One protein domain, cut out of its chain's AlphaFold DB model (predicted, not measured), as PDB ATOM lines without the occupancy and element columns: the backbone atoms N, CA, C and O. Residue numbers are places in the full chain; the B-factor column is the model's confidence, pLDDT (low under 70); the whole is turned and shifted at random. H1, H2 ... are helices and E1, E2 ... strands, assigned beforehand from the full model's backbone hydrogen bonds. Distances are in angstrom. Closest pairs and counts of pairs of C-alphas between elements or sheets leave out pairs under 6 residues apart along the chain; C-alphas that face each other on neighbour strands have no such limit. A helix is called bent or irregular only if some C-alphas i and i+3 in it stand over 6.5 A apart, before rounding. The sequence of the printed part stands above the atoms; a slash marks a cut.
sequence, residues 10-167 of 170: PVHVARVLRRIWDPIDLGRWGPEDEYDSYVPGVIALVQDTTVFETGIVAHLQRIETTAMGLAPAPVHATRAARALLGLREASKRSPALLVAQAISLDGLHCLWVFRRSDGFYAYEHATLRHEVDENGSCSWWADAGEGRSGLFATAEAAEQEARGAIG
ATOM      1  N   PRO A  10      32.637  -1.382  11.235       92.06
ATOM      2  CA  PRO A  10      32.164  -0.983   9.907       92.06
ATOM      3  C   PRO A  10      30.689  -0.578   9.854       92.06
ATOM      4  O   PRO A  10      30.361   0.416   9.210       92.06
ATOM      5  N   VAL A  11      29.810  -1.297  10.560       90.75
ATOM      6  CA  VAL A  11      28.366  -1.006  10.578       90.75
ATOM      7  C   VAL A  11      28.105   0.341  11.247       90.75
ATOM      8  O   VAL A  11      27.323   1.153  10.750       90.75
ATOM      9  N   HIS A  12      28.802   0.621  12.349       91.94
ATOM     10  CA  HIS A  12      28.692   1.906  13.038       91.94
ATOM     11  C   HIS A  12      29.239   3.061  12.196       91.94
ATOM     12  O   HIS A  12      28.598   4.108  12.116       91.94
ATOM     13  N   VAL A  13      30.367   2.870  11.502       94.75
ATOM     14  CA  VAL A  13      30.899   3.875  10.567       94.75
ATOM     15  C   VAL A  13      29.900   4.150   9.440       94.75
ATOM     16  O   VAL A  13      29.572   5.313   9.207       94.75
ATOM     17  N   ALA A  14      29.351   3.114   8.797       94.31
ATOM     18  CA  ALA A  14      28.349   3.268   7.739       94.31
ATOM     19  C   ALA A  14      27.119   4.060   8.222       94.31
ATOM     20  O   ALA A  14      26.649   4.977   7.547       94.31
ATOM     21  N   ARG A  15      26.643   3.786   9.445       92.50
ATOM     22  CA  ARG A  15      25.542   4.539  10.070       92.50
ATOM     23  C   ARG A  15      25.873   6.012  10.285       92.50
ATOM     24  O   ARG A  15      25.008   6.851  10.036       92.50
ATOM     25  N   VAL A  16      27.088   6.337  10.729       94.50
ATOM     26  CA  VAL A  16      27.523   7.734  10.888       94.50
ATOM     27  C   VAL A  16      27.545   8.444   9.534       94.50
ATOM     28  O   VAL A  16      27.010   9.548   9.421       94.50
ATOM     29  N   LEU A  17      28.083   7.803   8.493       95.12
ATOM     30  CA  LEU A  17      28.103   8.382   7.148       95.12
ATOM     31  C   LEU A  17      26.682   8.639   6.627       95.12
ATOM     32  O   LEU A  17      26.386   9.747   6.190       95.12
ATOM     33  N   ARG A  18      25.775   7.668   6.773       92.88
ATOM     34  CA  ARG A  18      24.400   7.767   6.261       92.88
ATOM     35  C   ARG A  18      23.484   8.702   7.049       92.88
ATOM     36  O   ARG A  18      22.563   9.265   6.474       92.88
ATOM     37  N   ARG A  19      23.653   8.817   8.370       90.19
ATOM     38  CA  ARG A  19      22.705   9.559   9.231       90.19
ATOM     39  C   ARG A  19      23.211  10.918   9.692       90.19
ATOM     40  O   ARG A  19      22.407  11.729  10.144       90.19
ATOM     41  N   ILE A  20      24.522  11.142   9.667       92.62
ATOM     42  CA  ILE A  20      25.142  12.328  10.269       92.62
ATOM     43  C   ILE A  20      25.877  13.149   9.218       92.62
ATOM     44  O   ILE A  20      25.714  14.372   9.223       92.62
ATOM     45  N   TRP A  21      26.674  12.493   8.370       94.50
ATOM     46  CA  TRP A  21      27.448  13.157   7.323       94.50
ATOM     47  C   TRP A  21      26.598  13.500   6.101       94.50
ATOM     48  O   TRP A  21      26.557  14.665   5.744       94.50
ATOM     49  N   ASP A  22      25.938  12.516   5.485       93.00
ATOM     50  CA  ASP A  22      24.955  12.654   4.395       93.00
ATOM     51  C   ASP A  22      24.934  14.031   3.687       93.00
ATOM     52  O   ASP A  22      24.042  14.851   3.914       93.00
ATOM     53  N   PRO A  23      25.959  14.351   2.875       92.06
ATOM     54  CA  PRO A  23      26.103  15.683   2.281       92.06
ATOM     55  C   PRO A  23      25.100  15.954   1.147       92.06
ATOM     56  O   PRO A  23      25.073  17.057   0.609       92.06
ATOM     57  N   ILE A  24      24.306  14.951   0.766       90.44
ATOM     58  CA  ILE A  24      23.323  15.003  -0.326       90.44
ATOM     59  C   ILE A  24      21.895  14.713   0.154       90.44
ATOM     60  O   ILE A  24      21.005  14.513  -0.672       90.44
ATOM     61  N   ASP A  25      21.677  14.720   1.473       88.56
ATOM     62  CA  ASP A  25      20.383  14.559   2.148       88.56
ATOM     63  C   ASP A  25      19.577  13.328   1.688       88.56
ATOM     64  O   ASP A  25      18.341  13.343   1.609       88.56
ATOM     65  N   LEU A  26      20.266  12.228   1.378       86.06
ATOM     66  CA  LEU A  26      19.623  10.985   0.963       86.06
ATOM     67  C   LEU A  26      18.930  10.280   2.127       86.06
ATOM     68  O   LEU A  26      17.885   9.653   1.938       86.06
ATOM     69  N   GLY A  27      19.481  10.378   3.331       78.00
ATOM     70  CA  GLY A  27      18.951   9.862   4.583       78.00
ATOM     71  C   GLY A  27      18.343   8.466   4.456       78.00
ATOM     72  O   GLY A  27      19.021   7.469   4.196       78.00
ATOM     73  N   ARG A  28      17.022   8.391   4.662       79.31
ATOM     74  CA  ARG A  28      16.238   7.145   4.562       79.31
ATOM     75  C   ARG A  28      15.748   6.811   3.149       79.31
ATOM     76  O   ARG A  28      15.142   5.763   2.963       79.31
ATOM     77  N   TRP A  29      15.907   7.732   2.207       84.94
ATOM     78  CA  TRP A  29      15.380   7.634   0.848       84.94
ATOM     79  C   TRP A  29      16.411   7.090  -0.142       84.94
ATOM     80  O   TRP A  29      16.015   6.526  -1.159       84.94
ATOM     81  N   GLY A  30      17.703   7.247   0.152       85.00
ATOM     82  CA  GLY A  30      18.782   6.668  -0.642       85.00
ATOM     83  C   GLY A  30      19.030   5.180  -0.360       85.00
ATOM     84  O   GLY A  30      18.566   4.656   0.668       85.00
ATOM     85  N   PRO A  31      19.782   4.511  -1.257       89.19
ATOM     86  CA  PRO A  31      20.278   3.152  -1.051       89.19
ATOM     87  C   PRO A  31      20.997   3.004   0.294       89.19
ATOM     88  O   PRO A  31      21.592   3.952   0.807       89.19
ATOM     89  N   GLU A  32      20.924   1.816   0.899       86.88
ATOM     90  CA  GLU A  32      21.572   1.592   2.198       86.88
ATOM     91  C   GLU A  32      23.095   1.630   2.120       86.88
ATOM     92  O   GLU A  32      23.738   2.013   3.095       86.88
ATOM     93  N   ASP A  33      23.624   1.279   0.953       90.62
ATOM     94  CA  ASP A  33      25.030   1.103   0.615       90.62
ATOM     95  C   ASP A  33      25.661   2.336  -0.052       90.62
ATOM     96  O   ASP A  33      26.828   2.301  -0.439       90.62
ATOM     97  N   GLU A  34      24.923   3.446  -0.158       93.00
ATOM     98  CA  GLU A  34      25.354   4.668  -0.854       93.00
ATOM     99  C   GLU A  34      26.763   5.136  -0.440       93.00
ATOM    100  O   GLU A  34      27.566   5.573  -1.266       93.00
ATOM    101  N   TYR A  35      27.089   5.021   0.850       94.56
ATOM    102  CA  TYR A  35      28.362   5.479   1.411       94.56
ATOM    103  C   TYR A  35      29.356   4.350   1.708       94.56
ATOM    104  O   TYR A  35      30.452   4.628   2.206       94.56
ATOM    105  N   ASP A  36      29.028   3.094   1.390       95.12
ATOM    106  CA  ASP A  36      29.821   1.923   1.790       95.12
ATOM    107  C   ASP A  36      31.225   1.929   1.184       95.12
ATOM    108  O   ASP A  36      32.192   1.504   1.821       95.12
ATOM    109  N   SER A  37      31.373   2.496  -0.015       96.25
ATOM    110  CA  SER A  37      32.677   2.642  -0.674       96.25
ATOM    111  C   SER A  37      33.679   3.494   0.122       96.25
ATOM    112  O   SER A  37      34.890   3.307  -0.018       96.25
ATOM    113  N   TYR A  38      33.206   4.388   0.999       96.56
ATOM    114  CA  TYR A  38      34.048   5.258   1.826       96.56
ATOM    115  C   TYR A  38      34.379   4.652   3.197       96.56
ATOM    116  O   TYR A  38      35.340   5.080   3.845       96.56
ATOM    117  N   VAL A  39      33.627   3.637   3.639       96.44
ATOM    118  CA  VAL A  39      33.745   3.032   4.976       96.44
ATOM    119  C   VAL A  39      35.174   2.563   5.295       96.44
ATOM    120  O   VAL A  39      35.665   2.926   6.366       96.44
ATOM    121  N   PRO A  40      35.906   1.845   4.415       96.31
ATOM    122  CA  PRO A  40      37.260   1.383   4.735       96.31
ATOM    123  C   PRO A  40      38.250   2.520   5.033       96.31
ATOM    124  O   PRO A  40      39.038   2.426   5.975       96.31
ATOM    125  N   GLY A  41      38.191   3.614   4.265       96.06
ATOM    126  CA  GLY A  41      39.064   4.776   4.465       96.06
ATOM    127  C   GLY A  41      38.760   5.506   5.772       96.06
ATOM    128  O   GLY A  41      39.674   5.907   6.495       96.06
ATOM    129  N   VAL A  42      37.478   5.609   6.120       97.06
ATOM    130  CA  VAL A  42      37.039   6.219   7.377       97.06
ATOM    131  C   VAL A  42      37.400   5.342   8.578       97.06
ATOM    132  O   VAL A  42      37.863   5.876   9.582       97.06
ATOM    133  N   ILE A  43      37.279   4.013   8.485       95.19
ATOM    134  CA  ILE A  43      37.731   3.091   9.542       95.19
ATOM    135  C   ILE A  43      39.214   3.294   9.845       95.19
ATOM    136  O   ILE A  43      39.573   3.395  11.016       95.19
ATOM    137  N   ALA A  44      40.064   3.391   8.817       94.94
ATOM    138  CA  ALA A  44      41.497   3.603   9.012       94.94
ATOM    139  C   ALA A  44      41.773   4.883   9.822       94.94
ATOM    140  O   ALA A  44      42.557   4.860  10.768       94.94
ATOM    141  N   LEU A  45      41.054   5.972   9.526       95.12
ATOM    142  CA  LEU A  45      41.138   7.209  10.305       95.12
ATOM    143  C   LEU A  45      40.589   7.045  11.721       95.12
ATOM    144  O   LEU A  45      41.181   7.550  12.667       95.12
ATOM    145  N   VAL A  46      39.468   6.347  11.898       93.31
ATOM    146  CA  VAL A  46      38.869   6.091  13.218       93.31
ATOM    147  C   VAL A  46      39.780   5.228  14.089       93.31
ATOM    148  O   VAL A  46      39.795   5.418  15.298       93.31
ATOM    149  N   GLN A  47      40.563   4.319  13.521       92.25
ATOM    150  CA  GLN A  47      41.495   3.484  14.280       92.25
ATOM    151  C   GLN A  47      42.816   4.197  14.596       92.25
ATOM    152  O   GLN A  47      43.449   3.883  15.603       92.25
ATOM    153  N   ASP A  48      43.209   5.182  13.789       91.62
ATOM    154  CA  ASP A  48      44.416   5.972  14.018       91.62
ATOM    155  C   ASP A  48      44.224   6.975  15.168       91.62
ATOM    156  O   ASP A  48      43.602   8.030  15.024       91.62
ATOM    157  N   THR A  49      44.799   6.670  16.332       87.00
ATOM    158  CA  THR A  49      44.704   7.516  17.531       87.00
ATOM    159  C   THR A  49      45.427   8.854  17.415       87.00
ATOM    160  O   THR A  49      45.247   9.697  18.289       87.00
ATOM    161  N   THR A  50      46.235   9.059  16.373       89.31
ATOM    162  CA  THR A  50      46.931  10.326  16.106       89.31
ATOM    163  C   THR A  50      46.090  11.297  15.273       89.31
ATOM    164  O   THR A  50      46.404  12.482  15.195       89.31
ATOM    165  N   VAL A  51      44.988  10.822  14.681       90.50
ATOM    166  CA  VAL A  51      44.073  11.647  13.887       90.50
ATOM    167  C   VAL A  51      43.052  12.329  14.795       90.50
ATOM    168  O   VAL A  51      42.265  11.658  15.467       90.50
ATOM    169  N   PHE A  52      43.022  13.662  14.760       90.25
ATOM    170  CA  PHE A  52      42.052  14.506  15.469       90.25
ATOM    171  C   PHE A  52      40.860  14.904  14.581       90.25
ATOM    172  O   PHE A  52      40.817  14.586  13.390       90.25
ATOM    173  N   GLU A  53      39.897  15.632  15.161       92.25
ATOM    174  CA  GLU A  53      38.660  16.088  14.502       92.25
ATOM    175  C   GLU A  53      38.941  16.731  13.140       92.25
ATOM    176  O   GLU A  53      38.369  16.325  12.132       92.25
ATOM    177  N   THR A  54      39.887  17.669  13.096       92.00
ATOM    178  CA  THR A  54      40.267  18.411  11.886       92.00
ATOM    179  C   THR A  54      40.734  17.501  10.750       92.00
ATOM    180  O   THR A  54      40.398  17.746   9.591       92.00
ATOM    181  N   GLY A  55      41.452  16.419  11.063       92.94
ATOM    182  CA  GLY A  55      41.914  15.443  10.076       92.94
ATOM    183  C   GLY A  55      40.763  14.656   9.448       92.94
ATOM    184  O   GLY A  55      40.745  14.449   8.233       92.94
ATOM    185  N   ILE A  56      39.770  14.271  10.255       95.44
ATOM    186  CA  ILE A  56      38.573  13.571   9.768       95.44
ATOM    187  C   ILE A  56      37.692  14.525   8.957       95.44
ATOM    188  O   ILE A  56      37.270  14.163   7.861       95.44
ATOM    189  N   VAL A  57      37.479  15.760   9.430       95.69
ATOM    190  CA  VAL A  57      36.736  16.795   8.685       95.69
ATOM    191  C   VAL A  57      37.356  17.022   7.312       95.69
ATOM    192  O   VAL A  57      36.663  16.931   6.301       95.69
ATOM    193  N   ALA A  58      38.673  17.239   7.259       94.81
ATOM    194  CA  ALA A  58      39.385  17.446   6.003       94.81
ATOM    195  C   ALA A  58      39.281  16.232   5.068       94.81
ATOM    196  O   ALA A  58      39.256  16.387   3.847       94.81
ATOM    197  N   HIS A  59      39.220  15.015   5.615       96.25
ATOM    198  CA  HIS A  59      39.010  13.819   4.811       96.25
ATOM    199  C   HIS A  59      37.603  13.753   4.213       96.25
ATOM    200  O   HIS A  59      37.482  13.544   3.008       96.25
ATOM    201  N   LEU A  60      36.561  13.979   5.015       96.81
ATOM    202  CA  LEU A  60      35.172  13.970   4.549       96.81
ATOM    203  C   LEU A  60      34.921  15.060   3.496       96.81
ATOM    204  O   LEU A  60      34.389  14.769   2.429       96.81
ATOM    205  N   GLN A  61      35.424  16.277   3.716       95.94
ATOM    206  CA  GLN A  61      35.339  17.368   2.736       95.94
ATOM    207  C   GLN A  61      36.086  17.058   1.432       95.94
ATOM    208  O   GLN A  61      35.677  17.478   0.347       95.94
ATOM    209  N   ARG A  62      37.190  16.304   1.504       95.75
ATOM    210  CA  ARG A  62      37.876  15.830   0.299       95.75
ATOM    211  C   ARG A  62      36.991  14.866  -0.480       95.75
ATOM    212  O   ARG A  62      36.964  14.959  -1.700       95.75
ATOM    213  N   ILE A  63      36.264  13.973   0.188       95.88
ATOM    214  CA  ILE A  63      35.322  13.074  -0.490       95.88
ATOM    215  C   ILE A  63      34.199  13.885  -1.151       95.88
ATOM    216  O   ILE A  63      33.966  13.710  -2.348       95.88
ATOM    217  N   GLU A  64      33.580  14.821  -0.421       95.00
ATOM    218  CA  GLU A  64      32.530  15.715  -0.943       95.00
ATOM    219  C   GLU A  64      32.976  16.402  -2.240       95.00
ATOM    220  O   GLU A  64      32.283  16.373  -3.252       95.00
ATOM    221  N   THR A  65      34.173  16.982  -2.234       95.25
ATOM    222  CA  THR A  65      34.667  17.782  -3.363       95.25
ATOM    223  C   THR A  65      35.209  16.940  -4.513       95.25
ATOM    224  O   THR A  65      34.936  17.240  -5.673       95.25
ATOM    225  N   THR A  66      35.990  15.899  -4.222       94.56
ATOM    226  CA  THR A  66      36.737  15.159  -5.253       94.56
ATOM    227  C   THR A  66      35.972  13.973  -5.816       94.56
ATOM    228  O   THR A  66      36.028  13.746  -7.022       94.56
ATOM    229  N   ALA A  67      35.261  13.224  -4.971       93.19
ATOM    230  CA  ALA A  67      34.530  12.034  -5.393       93.19
ATOM    231  C   ALA A  67      33.091  12.373  -5.798       93.19
ATOM    232  O   ALA A  67      32.597  11.834  -6.783       93.19
ATOM    233  N   MET A  68      32.438  13.282  -5.066       92.38
ATOM    234  CA  MET A  68      31.027  13.624  -5.290       92.38
ATOM    235  C   MET A  68      30.824  14.904  -6.117       92.38
ATOM    236  O   MET A  68      29.727  15.138  -6.616       92.38
ATOM    237  N   GLY A  69      31.858  15.739  -6.280       94.62
ATOM    238  CA  GLY A  69      31.763  16.993  -7.038       94.62
ATOM    239  C   GLY A  69      30.910  18.074  -6.363       94.62
ATOM    240  O   GLY A  69      30.362  18.942  -7.044       94.62
ATOM    241  N   LEU A  70      30.773  18.019  -5.038       92.25
ATOM    242  CA  LEU A  70      29.963  18.938  -4.239       92.25
ATOM    243  C   LEU A  70      30.782  20.139  -3.757       92.25
ATOM    244  O   LEU A  70      32.013  20.107  -3.677       92.25
ATOM    245  N   ALA A  71      30.078  21.203  -3.372       89.06
ATOM    246  CA  ALA A  71      30.673  22.249  -2.551       89.06
ATOM    247  C   ALA A  71      30.901  21.722  -1.117       89.06
ATOM    248  O   ALA A  71      30.078  20.945  -0.633       89.06
ATOM    249  N   PRO A  72      31.969  22.150  -0.416       78.50
ATOM    250  CA  PRO A  72      32.226  21.702   0.950       78.50
ATOM    251  C   PRO A  72      31.066  22.044   1.896       78.50
ATOM    252  O   PRO A  72      30.648  23.204   1.965       78.50
ATOM    253  N   ALA A  73      30.611  21.069   2.684       81.81
ATOM    254  CA  ALA A  73      29.557  21.215   3.688       81.81
ATOM    255  C   ALA A  73      30.140  21.050   5.110       81.81
ATOM    256  O   ALA A  73      29.983  20.007   5.752       81.81
ATOM    257  N   PRO A  74      30.826  22.077   5.656       83.69
ATOM    258  CA  PRO A  74      31.632  21.944   6.871       83.69
ATOM    259  C   PRO A  74      30.838  21.486   8.098       83.69
ATOM    260  O   PRO A  74      31.387  20.778   8.938       83.69
ATOM    261  N   VAL A  75      29.555  21.845   8.208       87.31
ATOM    262  CA  VAL A  75      28.713  21.481   9.361       87.31
ATOM    263  C   VAL A  75      28.510  19.967   9.445       87.31
ATOM    264  O   VAL A  75      28.702  19.374  10.508       87.31
ATOM    265  N   HIS A  76      28.169  19.330   8.322       88.00
ATOM    266  CA  HIS A  76      27.926  17.892   8.263       88.00
ATOM    267  C   HIS A  76      29.213  17.102   8.507       88.00
ATOM    268  O   HIS A  76      29.238  16.207   9.355       88.00
ATOM    269  N   ALA A  77      30.305  17.494   7.843       93.94
ATOM    270  CA  ALA A  77      31.623  16.899   8.043       93.94
ATOM    271  C   ALA A  77      32.104  17.027   9.500       93.94
ATOM    272  O   ALA A  77      32.604  16.059  10.068       93.94
ATOM    273  N   THR A  78      31.902  18.186  10.136       94.00
ATOM    274  CA  THR A  78      32.276  18.426  11.544       94.00
ATOM    275  C   THR A  78      31.496  17.528  12.495       94.00
ATOM    276  O   THR A  78      32.080  16.834  13.329       94.00
ATOM    277  N   ARG A  79      30.169  17.479  12.356       92.50
ATOM    278  CA  ARG A  79      29.323  16.637  13.211       92.50
ATOM    279  C   ARG A  79      29.642  15.153  13.028       92.50
ATOM    280  O   ARG A  79      29.728  14.416  14.009       92.50
ATOM    281  N   ALA A  80      29.876  14.722  11.790       95.31
ATOM    282  CA  ALA A  80      30.286  13.358  11.487       95.31
ATOM    283  C   ALA A  80      31.662  13.026  12.074       95.31
ATOM    284  O   ALA A  80      31.805  11.995  12.721       95.31
ATOM    285  N   ALA A  81      32.650  13.914  11.938       95.62
ATOM    286  CA  ALA A  81      33.975  13.731  12.526       95.62
ATOM    287  C   ALA A  81      33.912  13.535  14.045       95.62
ATOM    288  O   ALA A  81      34.541  12.627  14.586       95.62
ATOM    289  N   ARG A  82      33.092  14.331  14.734       94.81
ATOM    290  CA  ARG A  82      32.863  14.197  16.178       94.81
ATOM    291  C   ARG A  82      32.213  12.861  16.528       94.81
ATOM    292  O   ARG A  82      32.681  12.184  17.443       94.81
ATOM    293  N   ALA A  83      31.196  12.438  15.776       94.75
ATOM    294  CA  ALA A  83      30.559  11.136  15.973       94.75
ATOM    295  C   ALA A  83      31.551   9.980  15.763       94.75
ATOM    296  O   ALA A  83      31.614   9.071  16.588       94.75
ATOM    297  N   LEU A  84      32.397  10.060  14.733       95.75
ATOM    298  CA  LEU A  84      33.455   9.088  14.441       95.75
ATOM    299  C   LEU A  84      34.521   9.028  15.547       95.75
ATOM    300  O   LEU A  84      34.933   7.939  15.948       95.75
ATOM    301  N   LEU A  85      34.929  10.170  16.107       93.69
ATOM    302  CA  LEU A  85      35.786  10.195  17.299       93.69
ATOM    303  C   LEU A  85      35.083   9.587  18.513       93.69
ATOM    304  O   LEU A  85      35.709   8.891  19.306       93.69
ATOM    305  N   GLY A  86      33.777   9.809  18.652       91.81
ATOM    306  CA  GLY A  86      33.005   9.189  19.723       91.81
ATOM    307  C   GLY A  86      32.949   7.676  19.568       91.81
ATOM    308  O   GLY A  86      33.094   6.939  20.537       91.81
ATOM    309  N   LEU A  87      32.817   7.201  18.331       91.94
ATOM    310  CA  LEU A  87      32.828   5.784  18.003       91.94
ATOM    311  C   LEU A  87      34.184   5.151  18.329       91.94
ATOM    312  O   LEU A  87      34.216   4.055  18.888       91.94
ATOM    313  N   ARG A  88      35.296   5.849  18.055       91.12
ATOM    314  CA  ARG A  88      36.643   5.436  18.486       91.12
ATOM    315  C   ARG A  88      36.698   5.234  20.000       91.12
ATOM    316  O   ARG A  88      37.166   4.195  20.456       91.12
ATOM    317  N   GLU A  89      36.225   6.209  20.773       88.12
ATOM    318  CA  GLU A  89      36.274   6.152  22.238       88.12
ATOM    319  C   GLU A  89      35.409   5.026  22.814       88.12
ATOM    320  O   GLU A  89      35.879   4.274  23.669       88.12
ATOM    321  N   ALA A  90      34.194   4.828  22.300       86.94
ATOM    322  CA  ALA A  90      33.346   3.705  22.701       86.94
ATOM    323  C   ALA A  90      33.946   2.345  22.308       86.94
ATOM    324  O   ALA A  90      33.954   1.407  23.110       86.94
ATOM    325  N   SER A  91      34.515   2.249  21.102       84.62
ATOM    326  CA  SER A  91      35.133   1.017  20.595       84.62
ATOM    327  C   SER A  91      36.379   0.613  21.382       84.62
ATOM    328  O   SER A  91      36.650  -0.574  21.516       84.62
ATOM    329  N   LYS A  92      37.137   1.570  21.935       83.75
ATOM    330  CA  LYS A  92      38.273   1.271  22.826       83.75
ATOM    331  C   LYS A  92      37.837   0.636  24.147       83.75
ATOM    332  O   LYS A  92      38.607  -0.119  24.732       83.75
ATOM    333  N   ARG A  93      36.640   0.968  24.635       77.69
ATOM    334  CA  ARG A  93      36.128   0.493  25.927       77.69
ATOM    335  C   ARG A  93      35.499  -0.884  25.800       77.69
ATOM    336  O   ARG A  93      35.903  -1.805  26.501       77.69
ATOM    337  N   SER A  94      34.523  -1.000  24.902       75.81
ATOM    338  CA  SER A  94      33.629  -2.160  24.828       75.81
ATOM    339  C   SER A  94      33.109  -2.366  23.398       75.81
ATOM    340  O   SER A  94      31.923  -2.148  23.140       75.81
ATOM    341  N   PRO A  95      33.967  -2.782  22.448       68.81
ATOM    342  CA  PRO A  95      33.620  -2.808  21.025       68.81
ATOM    343  C   PRO A  95      32.470  -3.772  20.709       68.81
ATOM    344  O   PRO A  95      31.553  -3.394  19.992       68.81
ATOM    345  N   ALA A  96      32.469  -4.969  21.304       72.38
ATOM    346  CA  ALA A  96      31.441  -5.995  21.083       72.38
ATOM    347  C   ALA A  96      30.096  -5.692  21.771       72.38
ATOM    348  O   ALA A  96      29.118  -6.414  21.599       72.38
ATOM    349  N   LEU A  97      30.051  -4.655  22.614       83.38
ATOM    350  CA  LEU A  97      28.850  -4.306  23.369       83.38
ATOM    351  C   LEU A  97      28.145  -3.082  22.791       83.38
ATOM    352  O   LEU A  97      26.986  -2.864  23.125       83.38
ATOM    353  N   LEU A  98      28.807  -2.279  21.954       87.31
ATOM    354  CA  LEU A  98      28.214  -1.075  21.379       87.31
ATOM    355  C   LEU A  98      27.126  -1.450  20.367       87.31
ATOM    356  O   LEU A  98      27.414  -2.003  19.311       87.31
ATOM    357  N   VAL A  99      25.881  -1.086  20.667       88.38
ATOM    358  CA  VAL A  99      24.727  -1.379  19.799       88.38
ATOM    359  C   VAL A  99      24.156  -0.138  19.129       88.38
ATOM    360  O   VAL A  99      23.622  -0.227  18.026       88.38
ATOM    361  N   ALA A 100      24.294   1.035  19.747       86.38
ATOM    362  CA  ALA A 100      23.848   2.284  19.148       86.38
ATOM    363  C   ALA A 100      24.725   3.461  19.571       86.38
ATOM    364  O   ALA A 100      25.311   3.480  20.655       86.38
ATOM    365  N   GLN A 101      24.769   4.467  18.706       89.56
ATOM    366  CA  GLN A 101      25.373   5.760  18.974       89.56
ATOM    367  C   GLN A 101      24.424   6.855  18.500       89.56
ATOM    368  O   GLN A 101      23.789   6.734  17.449       89.56
ATOM    369  N   ALA A 102      24.385   7.958  19.238       87.38
ATOM    370  CA  ALA A 102      23.793   9.195  18.768       87.38
ATOM    371  C   ALA A 102      24.723  10.379  19.053       87.38
ATOM    372  O   ALA A 102      25.528  10.355  19.987       87.38
ATOM    373  N   ILE A 103      24.585  11.437  18.259       88.81
ATOM    374  CA  ILE A 103      25.216  12.729  18.514       88.81
ATOM    375  C   ILE A 103      24.146  13.822  18.497       88.81
ATOM    376  O   ILE A 103      23.190  13.737  17.720       88.81
ATOM    377  N   SER A 104      24.286  14.826  19.358       87.38
ATOM    378  CA  SER A 104      23.405  15.993  19.364       87.38
ATOM    379  C   SER A 104      23.551  16.815  18.079       87.38
ATOM    380  O   SER A 104      24.547  16.721  17.356       87.38
ATOM    381  N   LEU A 105      22.547  17.646  17.784       83.25
ATOM    382  CA  LEU A 105      22.533  18.469  16.569       83.25
ATOM    383  C   LEU A 105      23.697  19.468  16.507       83.25
ATOM    384  O   LEU A 105      24.240  19.687  15.427       83.25
ATOM    385  N   ASP A 106      24.102  20.017  17.654       85.69
ATOM    386  CA  ASP A 106      25.276  20.890  17.801       85.69
ATOM    387  C   ASP A 106      26.619  20.126  17.763       85.69
ATOM    388  O   ASP A 106      27.696  20.725  17.712       85.69
ATOM    389  N   GLY A 107      26.570  18.792  17.770       87.00
ATOM    390  CA  GLY A 107      27.736  17.921  17.786       87.00
ATOM    391  C   GLY A 107      28.494  17.892  19.115       87.00
ATOM    392  O   GLY A 107      29.600  17.362  19.138       87.00
ATOM    393  N   LEU A 108      27.972  18.476  20.197       89.25
ATOM    394  CA  LEU A 108      28.694  18.622  21.468       89.25
ATOM    395  C   LEU A 108      28.417  17.510  22.479       89.25
ATOM    396  O   LEU A 108      29.155  17.384  23.451       89.25
ATOM    397  N   HIS A 109      27.401  16.683  22.259       88.25
ATOM    398  CA  HIS A 109      27.073  15.561  23.129       88.25
ATOM    399  C   HIS A 109      27.067  14.263  22.336       88.25
ATOM    400  O   HIS A 109      26.405  14.162  21.302       88.25
ATOM    401  N   CYS A 110      27.768  13.258  22.850       90.06
ATOM    402  CA  CYS A 110      27.747  11.909  22.310       90.06
ATOM    403  C   CYS A 110      27.073  10.969  23.300       90.06
ATOM    404  O   CYS A 110      27.276  11.063  24.512       90.06
ATOM    405  N   LEU A 111      26.258  10.077  22.758       89.44
ATOM    406  CA  LEU A 111      25.579   9.021  23.479       89.44
ATOM    407  C   LEU A 111      26.003   7.687  22.886       89.44
ATOM    408  O   LEU A 111      25.953   7.515  21.666       89.44
ATOM    409  N   TRP A 112      26.325   6.733  23.747       90.38
ATOM    410  CA  TRP A 112      26.573   5.349  23.368       90.38
ATOM    411  C   TRP A 112      25.651   4.435  24.154       90.38
ATOM    412  O   TRP A 112      25.481   4.619  25.355       90.38
ATOM    413  N   VAL A 113      25.073   3.445  23.485       89.31
ATOM    414  CA  VAL A 113      24.249   2.410  24.107       89.31
ATOM    415  C   VAL A 113      24.989   1.091  24.001       89.31
ATOM    416  O   VAL A 113      25.397   0.683  22.912       89.31
ATOM    417  N   PHE A 114      25.139   0.422  25.138       88.94
ATOM    418  CA  PHE A 114      25.843  -0.841  25.263       88.94
ATOM    419  C   PHE A 114      24.893  -1.955  25.700       88.94
ATOM    420  O   PHE A 114      24.116  -1.784  26.643       88.94
ATOM    421  N   ARG A 115      24.984  -3.117  25.050       88.50
ATOM    422  CA  ARG A 115      24.369  -4.370  25.500       88.50
ATOM    423  C   ARG A 115      25.240  -4.988  26.587       88.50
ATOM    424  O   ARG A 115      26.458  -5.023  26.472       88.50
ATOM    425  N   ARG A 116      24.635  -5.489  27.655       84.94
ATOM    426  CA  ARG A 116      25.334  -6.149  28.761       84.94
ATOM    427  C   ARG A 116      25.180  -7.663  28.681       84.94
ATOM    428  O   ARG A 116      24.291  -8.188  28.014       84.94
ATOM    429  N   SER A 117      26.040  -8.373  29.406       83.12
ATOM    430  CA  SER A 117      26.022  -9.840  29.483       83.12
ATOM    431  C   SER A 117      24.757 -10.414  30.133       83.12
ATOM    432  O   SER A 117      24.429 -11.572  29.899       83.12
ATOM    433  N   ASP A 118      24.037  -9.616  30.924       84.62
ATOM    434  CA  ASP A 118      22.752  -9.966  31.541       84.62
ATOM    435  C   ASP A 118      21.545  -9.737  30.607       84.62
ATOM    436  O   ASP A 118      20.406  -9.971  31.006       84.62
ATOM    437  N   GLY A 119      21.783  -9.305  29.363       84.06
ATOM    438  CA  GLY A 119      20.751  -9.041  28.360       84.06
ATOM    439  C   GLY A 119      20.105  -7.658  28.457       84.06
ATOM    440  O   GLY A 119      19.303  -7.320  27.587       84.06
ATOM    441  N   PHE A 120      20.462  -6.849  29.459       88.44
ATOM    442  CA  PHE A 120      20.003  -5.466  29.577       88.44
ATOM    443  C   PHE A 120      20.893  -4.507  28.786       88.44
ATOM    444  O   PHE A 120      22.002  -4.835  28.361       88.44
ATOM    445  N   TYR A 121      20.404  -3.285  28.622       88.62
ATOM    446  CA  TYR A 121      21.113  -2.196  27.971       88.62
ATOM    447  C   TYR A 121      21.447  -1.112  28.989       88.62
ATOM    448  O   TYR A 121      20.691  -0.874  29.933       88.62
ATOM    449  N   ALA A 122      22.586  -0.461  28.787       88.19
ATOM    450  CA  ALA A 122      23.017   0.726  29.512       88.19
ATOM    451  C   ALA A 122      23.457   1.788  28.503       88.19
ATOM    452  O   ALA A 122      23.792   1.454  27.367       88.19
ATOM    453  N   TYR A 123      23.475   3.053  28.910       87.50
ATOM    454  CA  TYR A 123      24.019   4.116  28.077       87.50
ATOM    455  C   TYR A 123      25.112   4.894  28.802       87.50
ATOM    456  O   TYR A 123      25.076   5.058  30.020       87.50
ATOM    457  N   GLU A 124      26.060   5.403  28.028       88.19
ATOM    458  CA  GLU A 124      27.063   6.363  28.471       88.19
ATOM    459  C   GLU A 124      26.891   7.657  27.686       88.19
ATOM    460  O   GLU A 124      26.629   7.648  26.483       88.19
ATOM    461  N   HIS A 125      27.064   8.776  28.374       87.06
ATOM    462  CA  HIS A 125      27.065  10.106  27.786       87.06
ATOM    463  C   HIS A 125      28.458  10.707  27.903       87.06
ATOM    464  O   HIS A 125      29.164  10.434  28.872       87.06
ATOM    465  N   ALA A 126      28.837  11.508  26.914       88.62
ATOM    466  CA  ALA A 126      30.025  12.339  26.944       88.62
ATOM    467  C   ALA A 126      29.747  13.717  26.353       88.62
ATOM    468  O   ALA A 126      28.910  13.880  25.458       88.62
ATOM    469  N   THR A 127      30.519  14.698  26.806       90.12
ATOM    470  CA  THR A 127      30.501  16.057  26.262       90.12
ATOM    471  C   THR A 127      31.823  16.350  25.576       90.12
ATOM    472  O   THR A 127      32.897  16.064  26.108       90.12
ATOM    473  N   LEU A 128      31.752  16.910  24.373       89.81
ATOM    474  CA  LEU A 128      32.925  17.294  23.613       89.81
ATOM    475  C   LEU A 128      33.595  18.473  24.312       89.81
ATOM    476  O   LEU A 128      32.975  19.512  24.549       89.81
ATOM    477  N   ARG A 129      34.874  18.317  24.626       89.44
ATOM    478  CA  ARG A 129      35.747  19.400  25.062       89.44
ATOM    479  C   ARG A 129      36.673  19.760  23.924       89.44
ATOM    480  O   ARG A 129      37.037  18.916  23.107       89.44
ATOM    481  N   HIS A 130      37.009  21.037  23.892       87.25
ATOM    482  CA  HIS A 130      37.873  21.617  22.895       87.25
ATOM    483  C   HIS A 130      38.909  22.471  23.601       87.25
ATOM    484  O   HIS A 130      38.549  23.317  24.424       87.25
ATOM    485  N   GLU A 131      40.169  22.257  23.261       86.00
ATOM    486  CA  GLU A 131      41.281  23.064  23.732       86.00
ATOM    487  C   GLU A 131      42.097  23.527  22.532       86.00
ATOM    488  O   GLU A 131      42.279  22.807  21.545       86.00
ATOM    489  N   VAL A 132      42.542  24.774  22.611       85.62
ATOM    490  CA  VAL A 132      43.440  25.375  21.635       85.62
ATOM    491  C   VAL A 132      44.677  25.804  22.401       85.62
ATOM    492  O   VAL A 132      44.582  26.636  23.304       85.62
ATOM    493  N   ASP A 133      45.812  25.224  22.041       82.75
ATOM    494  CA  ASP A 133      47.117  25.511  22.619       82.75
ATOM    495  C   ASP A 133      48.127  25.907  21.525       82.75
ATOM    496  O   ASP A 133      47.784  26.111  20.357       82.75
ATOM    497  N   GLU A 134      49.395  26.050  21.907       81.19
ATOM    498  CA  GLU A 134      50.487  26.403  20.989       81.19
ATOM    499  C   GLU A 134      50.772  25.311  19.938       81.19
ATOM    500  O   GLU A 134      51.376  25.595  18.902       81.19
ATOM    501  N   ASN A 135      50.320  24.077  20.176       75.31
ATOM    502  CA  ASN A 135      50.503  22.927  19.291       75.31
ATOM    503  C   ASN A 135      49.308  22.711  18.352       75.31
ATOM    504  O   ASN A 135      49.367  21.855  17.465       75.31
ATOM    505  N   GLY A 136      48.241  23.492  18.514       77.12
ATOM    506  CA  GLY A 136      47.081  23.497  17.641       77.12
ATOM    507  C   GLY A 136      45.778  23.340  18.409       77.12
ATOM    508  O   GLY A 136      45.596  23.848  19.507       77.12
ATOM    509  N   SER A 137      44.821  22.684  17.767       79.19
ATOM    510  CA  SER A 137      43.474  22.505  18.291       79.19
ATOM    511  C   SER A 137      43.200  21.020  18.467       79.19
ATOM    512  O   SER A 137      43.351  20.243  17.517       79.19
ATOM    513  N   CYS A 138      42.804  20.625  19.674       78.44
ATOM    514  CA  CYS A 138      42.440  19.256  19.994       78.44
ATOM    515  C   CYS A 138      41.025  19.197  20.580       78.44
ATOM    516  O   CYS A 138      40.585  20.066  21.336       78.44
ATOM    517  N   SER A 139      40.298  18.148  20.205       84.88
ATOM    518  CA  SER A 139      38.959  17.868  20.714       84.88
ATOM    519  C   SER A 139      38.918  16.449  21.257       84.88
ATOM    520  O   SER A 139      39.438  15.526  20.624       84.88
ATOM    521  N   TRP A 140      38.275  16.258  22.406       87.44
ATOM    522  CA  TRP A 140      38.085  14.942  23.014       87.44
ATOM    523  C   TRP A 140      36.742  14.846  23.731       87.44
ATOM    524  O   TRP A 140      36.144  15.847  24.127       87.44
ATOM    525  N   TRP A 141      36.261  13.620  23.906       88.38
ATOM    526  CA  TRP A 141      35.043  13.340  24.658       88.38
ATOM    527  C   TRP A 141      35.370  13.235  26.150       88.38
ATOM    528  O   TRP A 141      36.016  12.280  26.579       88.38
ATOM    529  N   ALA A 142      34.946  14.225  26.934       85.19
ATOM    530  CA  ALA A 142      35.062  14.215  28.390       85.19
ATOM    531  C   ALA A 142      33.800  13.647  29.044       85.19
ATOM    532  O   ALA A 142      32.754  13.524  28.403       85.19
ATOM    533  N   ASP A 143      33.918  13.316  30.331       79.75
ATOM    534  CA  ASP A 143      32.808  12.866  31.185       79.75
ATOM    535  C   ASP A 143      32.143  11.569  30.676       79.75
ATOM    536  O   ASP A 143      31.053  11.175  31.081       79.75
ATOM    537  N   ALA A 144      32.847  10.875  29.780       70.00
ATOM    538  CA  ALA A 144      32.407   9.663  29.130       70.00
ATOM    539  C   ALA A 144      32.254   8.547  30.172       70.00
ATOM    540  O   ALA A 144      33.251   7.989  30.640       70.00
ATOM    541  N   GLY A 145      31.007   8.243  30.524       64.31
ATOM    542  CA  GLY A 145      30.647   7.318  31.603       64.31
ATOM    543  C   GLY A 145      29.626   7.889  32.594       64.31
ATOM    544  O   GLY A 145      29.063   7.127  33.374       64.31
ATOM    545  N   GLU A 146      29.312   9.191  32.542       56.28
ATOM    546  CA  GLU A 146      28.316   9.837  33.422       56.28
ATOM    547  C   GLU A 146      26.842   9.588  33.013       56.28
ATOM    548  O   GLU A 146      25.923  10.298  33.427       56.28
ATOM    549  N   GLY A 147      26.573   8.533  32.238       57.53
ATOM    550  CA  GLY A 147      25.214   8.071  31.952       57.53
ATOM    551  C   GLY A 147      24.676   7.247  33.120       57.53
ATOM    552  O   GLY A 147      25.271   6.243  33.504       57.53
ATOM    553  N   ARG A 148      23.551   7.662  33.719       57.75
ATOM    554  CA  ARG A 148      22.894   6.882  34.779       57.75
ATOM    555  C   ARG A 148      22.558   5.497  34.231       57.75
ATOM    556  O   ARG A 148      21.708   5.358  33.358       57.75
ATOM    557  N   SER A 149      23.211   4.478  34.777       56.44
ATOM    558  CA  SER A 149      23.020   3.065  34.462       56.44
ATOM    559  C   SER A 149      21.658   2.564  34.959       56.44
ATOM    560  O   SER A 149      21.550   1.799  35.915       56.44
ATOM    561  N   GLY A 150      20.588   3.014  34.305       62.06
ATOM    562  CA  GLY A 150      19.315   2.304  34.298       62.06
ATOM    563  C   GLY A 150      19.483   0.985  33.546       62.06
ATOM    564  O   GLY A 150      20.193   0.922  32.545       62.06
ATOM    565  N   LEU A 151      18.876  -0.089  34.050       76.75
ATOM    566  CA  LEU A 151      18.808  -1.364  33.340       76.75
ATOM    567  C   LEU A 151      17.625  -1.293  32.378       76.75
ATOM    568  O   LEU A 151      16.474  -1.403  32.803       76.75
ATOM    569  N   PHE A 152      17.895  -1.074  31.093       86.12
ATOM    570  CA  PHE A 152      16.844  -0.987  30.080       86.12
ATOM    571  C   PHE A 152      16.647  -2.336  29.402       86.12
ATOM    572  O   PHE A 152      17.611  -3.034  29.096       86.12
ATOM    573  N   ALA A 153      15.392  -2.706  29.148       87.06
ATOM    574  CA  ALA A 153      15.065  -3.951  28.455       87.06
ATOM    575  C   ALA A 153      15.375  -3.898  26.945       87.06
ATOM    576  O   ALA A 153      15.505  -4.944  26.315       87.06
ATOM    577  N   THR A 154      15.490  -2.696  26.363       89.12
ATOM    578  CA  THR A 154      15.806  -2.488  24.941       89.12
ATOM    579  C   THR A 154      16.791  -1.335  24.747       89.12
ATOM    580  O   THR A 154      16.896  -0.446  25.601       89.12
ATOM    581  N   ALA A 155      17.493  -1.333  23.610       86.06
ATOM    582  CA  ALA A 155      18.401  -0.252  23.234       86.06
ATOM    583  C   ALA A 155      17.646   1.069  23.011       86.06
ATOM    584  O   ALA A 155      18.106   2.122  23.446       86.06
ATOM    585  N   GLU A 156      16.451   1.014  22.416       87.94
ATOM    586  CA  GLU A 156      15.611   2.190  22.170       87.94
ATOM    587  C   GLU A 156      15.161   2.853  23.474       87.94
ATOM    588  O   GLU A 156      15.127   4.079  23.556       87.94
ATOM    589  N   ALA A 157      14.847   2.064  24.508       87.19
ATOM    590  CA  ALA A 157      14.474   2.599  25.815       87.19
ATOM    591  C   ALA A 157      15.658   3.312  26.486       87.19
ATOM    592  O   ALA A 157      15.482   4.398  27.037       87.19
ATOM    593  N   ALA A 158      16.865   2.740  26.386       86.38
ATOM    594  CA  ALA A 158      18.087   3.380  26.871       86.38
ATOM    595  C   ALA A 158      18.367   4.697  26.128       86.38
ATOM    596  O   ALA A 158      18.670   5.712  26.752       86.38
ATOM    597  N   GLU A 159      18.219   4.699  24.801       86.31
ATOM    598  CA  GLU A 159      18.403   5.887  23.965       86.31
ATOM    599  C   GLU A 159      17.376   6.983  24.286       86.31
ATOM    600  O   GLU A 159      17.730   8.159  24.398       86.31
ATOM    601  N   GLN A 160      16.104   6.613  24.456       85.94
ATOM    602  CA  GLN A 160      15.028   7.552  24.761       85.94
ATOM    603  C   GLN A 160      15.205   8.200  26.139       85.94
ATOM    604  O   GLN A 160      15.073   9.421  26.248       85.94
ATOM    605  N   GLU A 161      15.532   7.411  27.166       85.69
ATOM    606  CA  GLU A 161      15.827   7.936  28.502       85.69
ATOM    607  C   GLU A 161      17.018   8.890  28.447       85.69
ATOM    608  O   GLU A 161      16.938  10.006  28.956       85.69
ATOM    609  N   ALA A 162      18.102   8.501  27.772       80.06
ATOM    610  CA  ALA A 162      19.286   9.337  27.664       80.06
ATOM    611  C   ALA A 162      18.995  10.679  26.983       80.06
ATOM    612  O   ALA A 162      19.396  11.730  27.483       80.06
ATOM    613  N   ARG A 163      18.234  10.670  25.881       80.19
ATOM    614  CA  ARG A 163      17.774  11.899  25.217       80.19
ATOM    615  C   ARG A 163      16.951  12.785  26.152       80.19
ATOM    616  O   ARG A 163      17.107  14.005  26.118       80.19
ATOM    617  N   GLY A 164      16.104  12.185  26.989       78.56
ATOM    618  CA  GLY A 164      15.342  12.891  28.018       78.56
ATOM    619  C   GLY A 164      16.229  13.480  29.119       78.56
ATOM    620  O   GLY A 164      16.084  14.652  29.462       78.56
ATOM    621  N   ALA A 165      17.180  12.697  29.631       72.38
ATOM    622  CA  ALA A 165      18.073  13.064  30.728       72.38
ATOM    623  C   ALA A 165      19.073  14.167  30.347       72.38
ATOM    624  O   ALA A 165      19.358  15.043  31.160       72.38
ATOM    625  N   ILE A 166      19.575  14.145  29.109       69.94
ATOM    626  CA  ILE A 166      20.531  15.134  28.583       69.94
ATOM    627  C   ILE A 166      19.787  16.370  28.030       69.94
ATOM    628  O   ILE A 166      20.404  17.358  27.645       69.94
ATOM    629  N   GLY A 167      18.449  16.354  28.005       64.06
ATOM    630  CA  GLY A 167      17.648  17.495  27.565       64.06
ATOM    631  C   GLY A 167      17.728  17.774  26.062       64.06
ATOM    632  O   GLY A 167      17.445  18.890  25.653       64.06
TER     633      GLY A 167
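Overview. This is residues 10 to 167 of the 170 residues of an uncharacterized protein of Methylobacterium bullatum (UniProt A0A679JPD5). A curled sheet of four strands, E1 to E4, wraps round one long helix, H4, while H1, H2 and H3 pack on other parts of H4 and H5 covers the outside of the curl over E2 and E3. E3, the longest strand, pairs first with E2 and then with E4, so that the E3 and E4 hairpin makes one far end of the sheet. The printed part has 158 residues, with five named helices and four named strands in the order H1 H2 H3 H4 E1 E2 E3 E4 H5, and its class is mixed, helices and strands. The sheet's order is E1 - E2 - E3 - E4, all antiparallel. The whole is compact, with a radius of gyration of the C-alphas of 15.7 A and spans of 46 by 44 by 27 A.

Along the chain. E1 is residues 98 to 103, E2 residues 109 to 115 and 20.3 A long, E3 residues 121 to 133 and 38.4 A long, and E4 residues 136 to 142. E3 begins at C-alpha 121 (21.113, -2.196, 27.971). H4 is residues 74 to 93, 29.0 A long. H1 is residues 10 to 21, beginning at C-alpha 10 (32.164, -0.983, 9.907). H2 is residues 36 to 47, 17.2 A, and irregular: C-alphas 37 and 40 are 7.2 A apart. H3 is residues 53 to 67, 20.7 A. H5 is residues 155 to 165, ending at C-alpha 165 (18.073, 13.064, 30.728).

Arrangement. The strands form a meander, each the antiparallel neighbour of the one before, and the sheet is twisted. E1 and E2 form a hairpin, with N 102 and O 111 at 2.9 A. E2 and E3 form a hairpin, with N 112 and O 124 at 2.9 A. E3 and E4 form a hairpin, with N 129 and O 140 at 2.8 A. The sheet curls round H4; the closest C-alphas of H4 and E1, Ala 83 and Ile 103, are 6.1 A apart. H4 is the hub. It touches H1 at a shallow tilt of 27 degrees, opposite ways, closest at the C-alphas of Trp 21 and His 76, 4.9 A. It touches H3 at a steep tilt of 54 degrees, with C-alphas 57 and 77 closest at 5.2 A. H2 touches H4 with residues 46 to 47 alone, C-alphas 46 and 88 being closest at 5.8 A. H5 is on the sheet at a height of 8.4 A, over E2 and E3, and touches no helix. Every O i to N i+4 pair is within hydrogen-bond range in H3 and H5, against 7 of 8 in H1, 6 of 8 in H2 and 15 of 16 in H4.

Size, cuts and confidence. The C-alphas farthest apart, those of Gly 69 and Asp 118, are 47.9 A apart. The printed part has no cut. The links H1 to H2 and E4 to H5 are long. Mean pLDDT of the printed part is 87.2; residue 95, residues 145 to 150 and residues 166 to 167 are under 70.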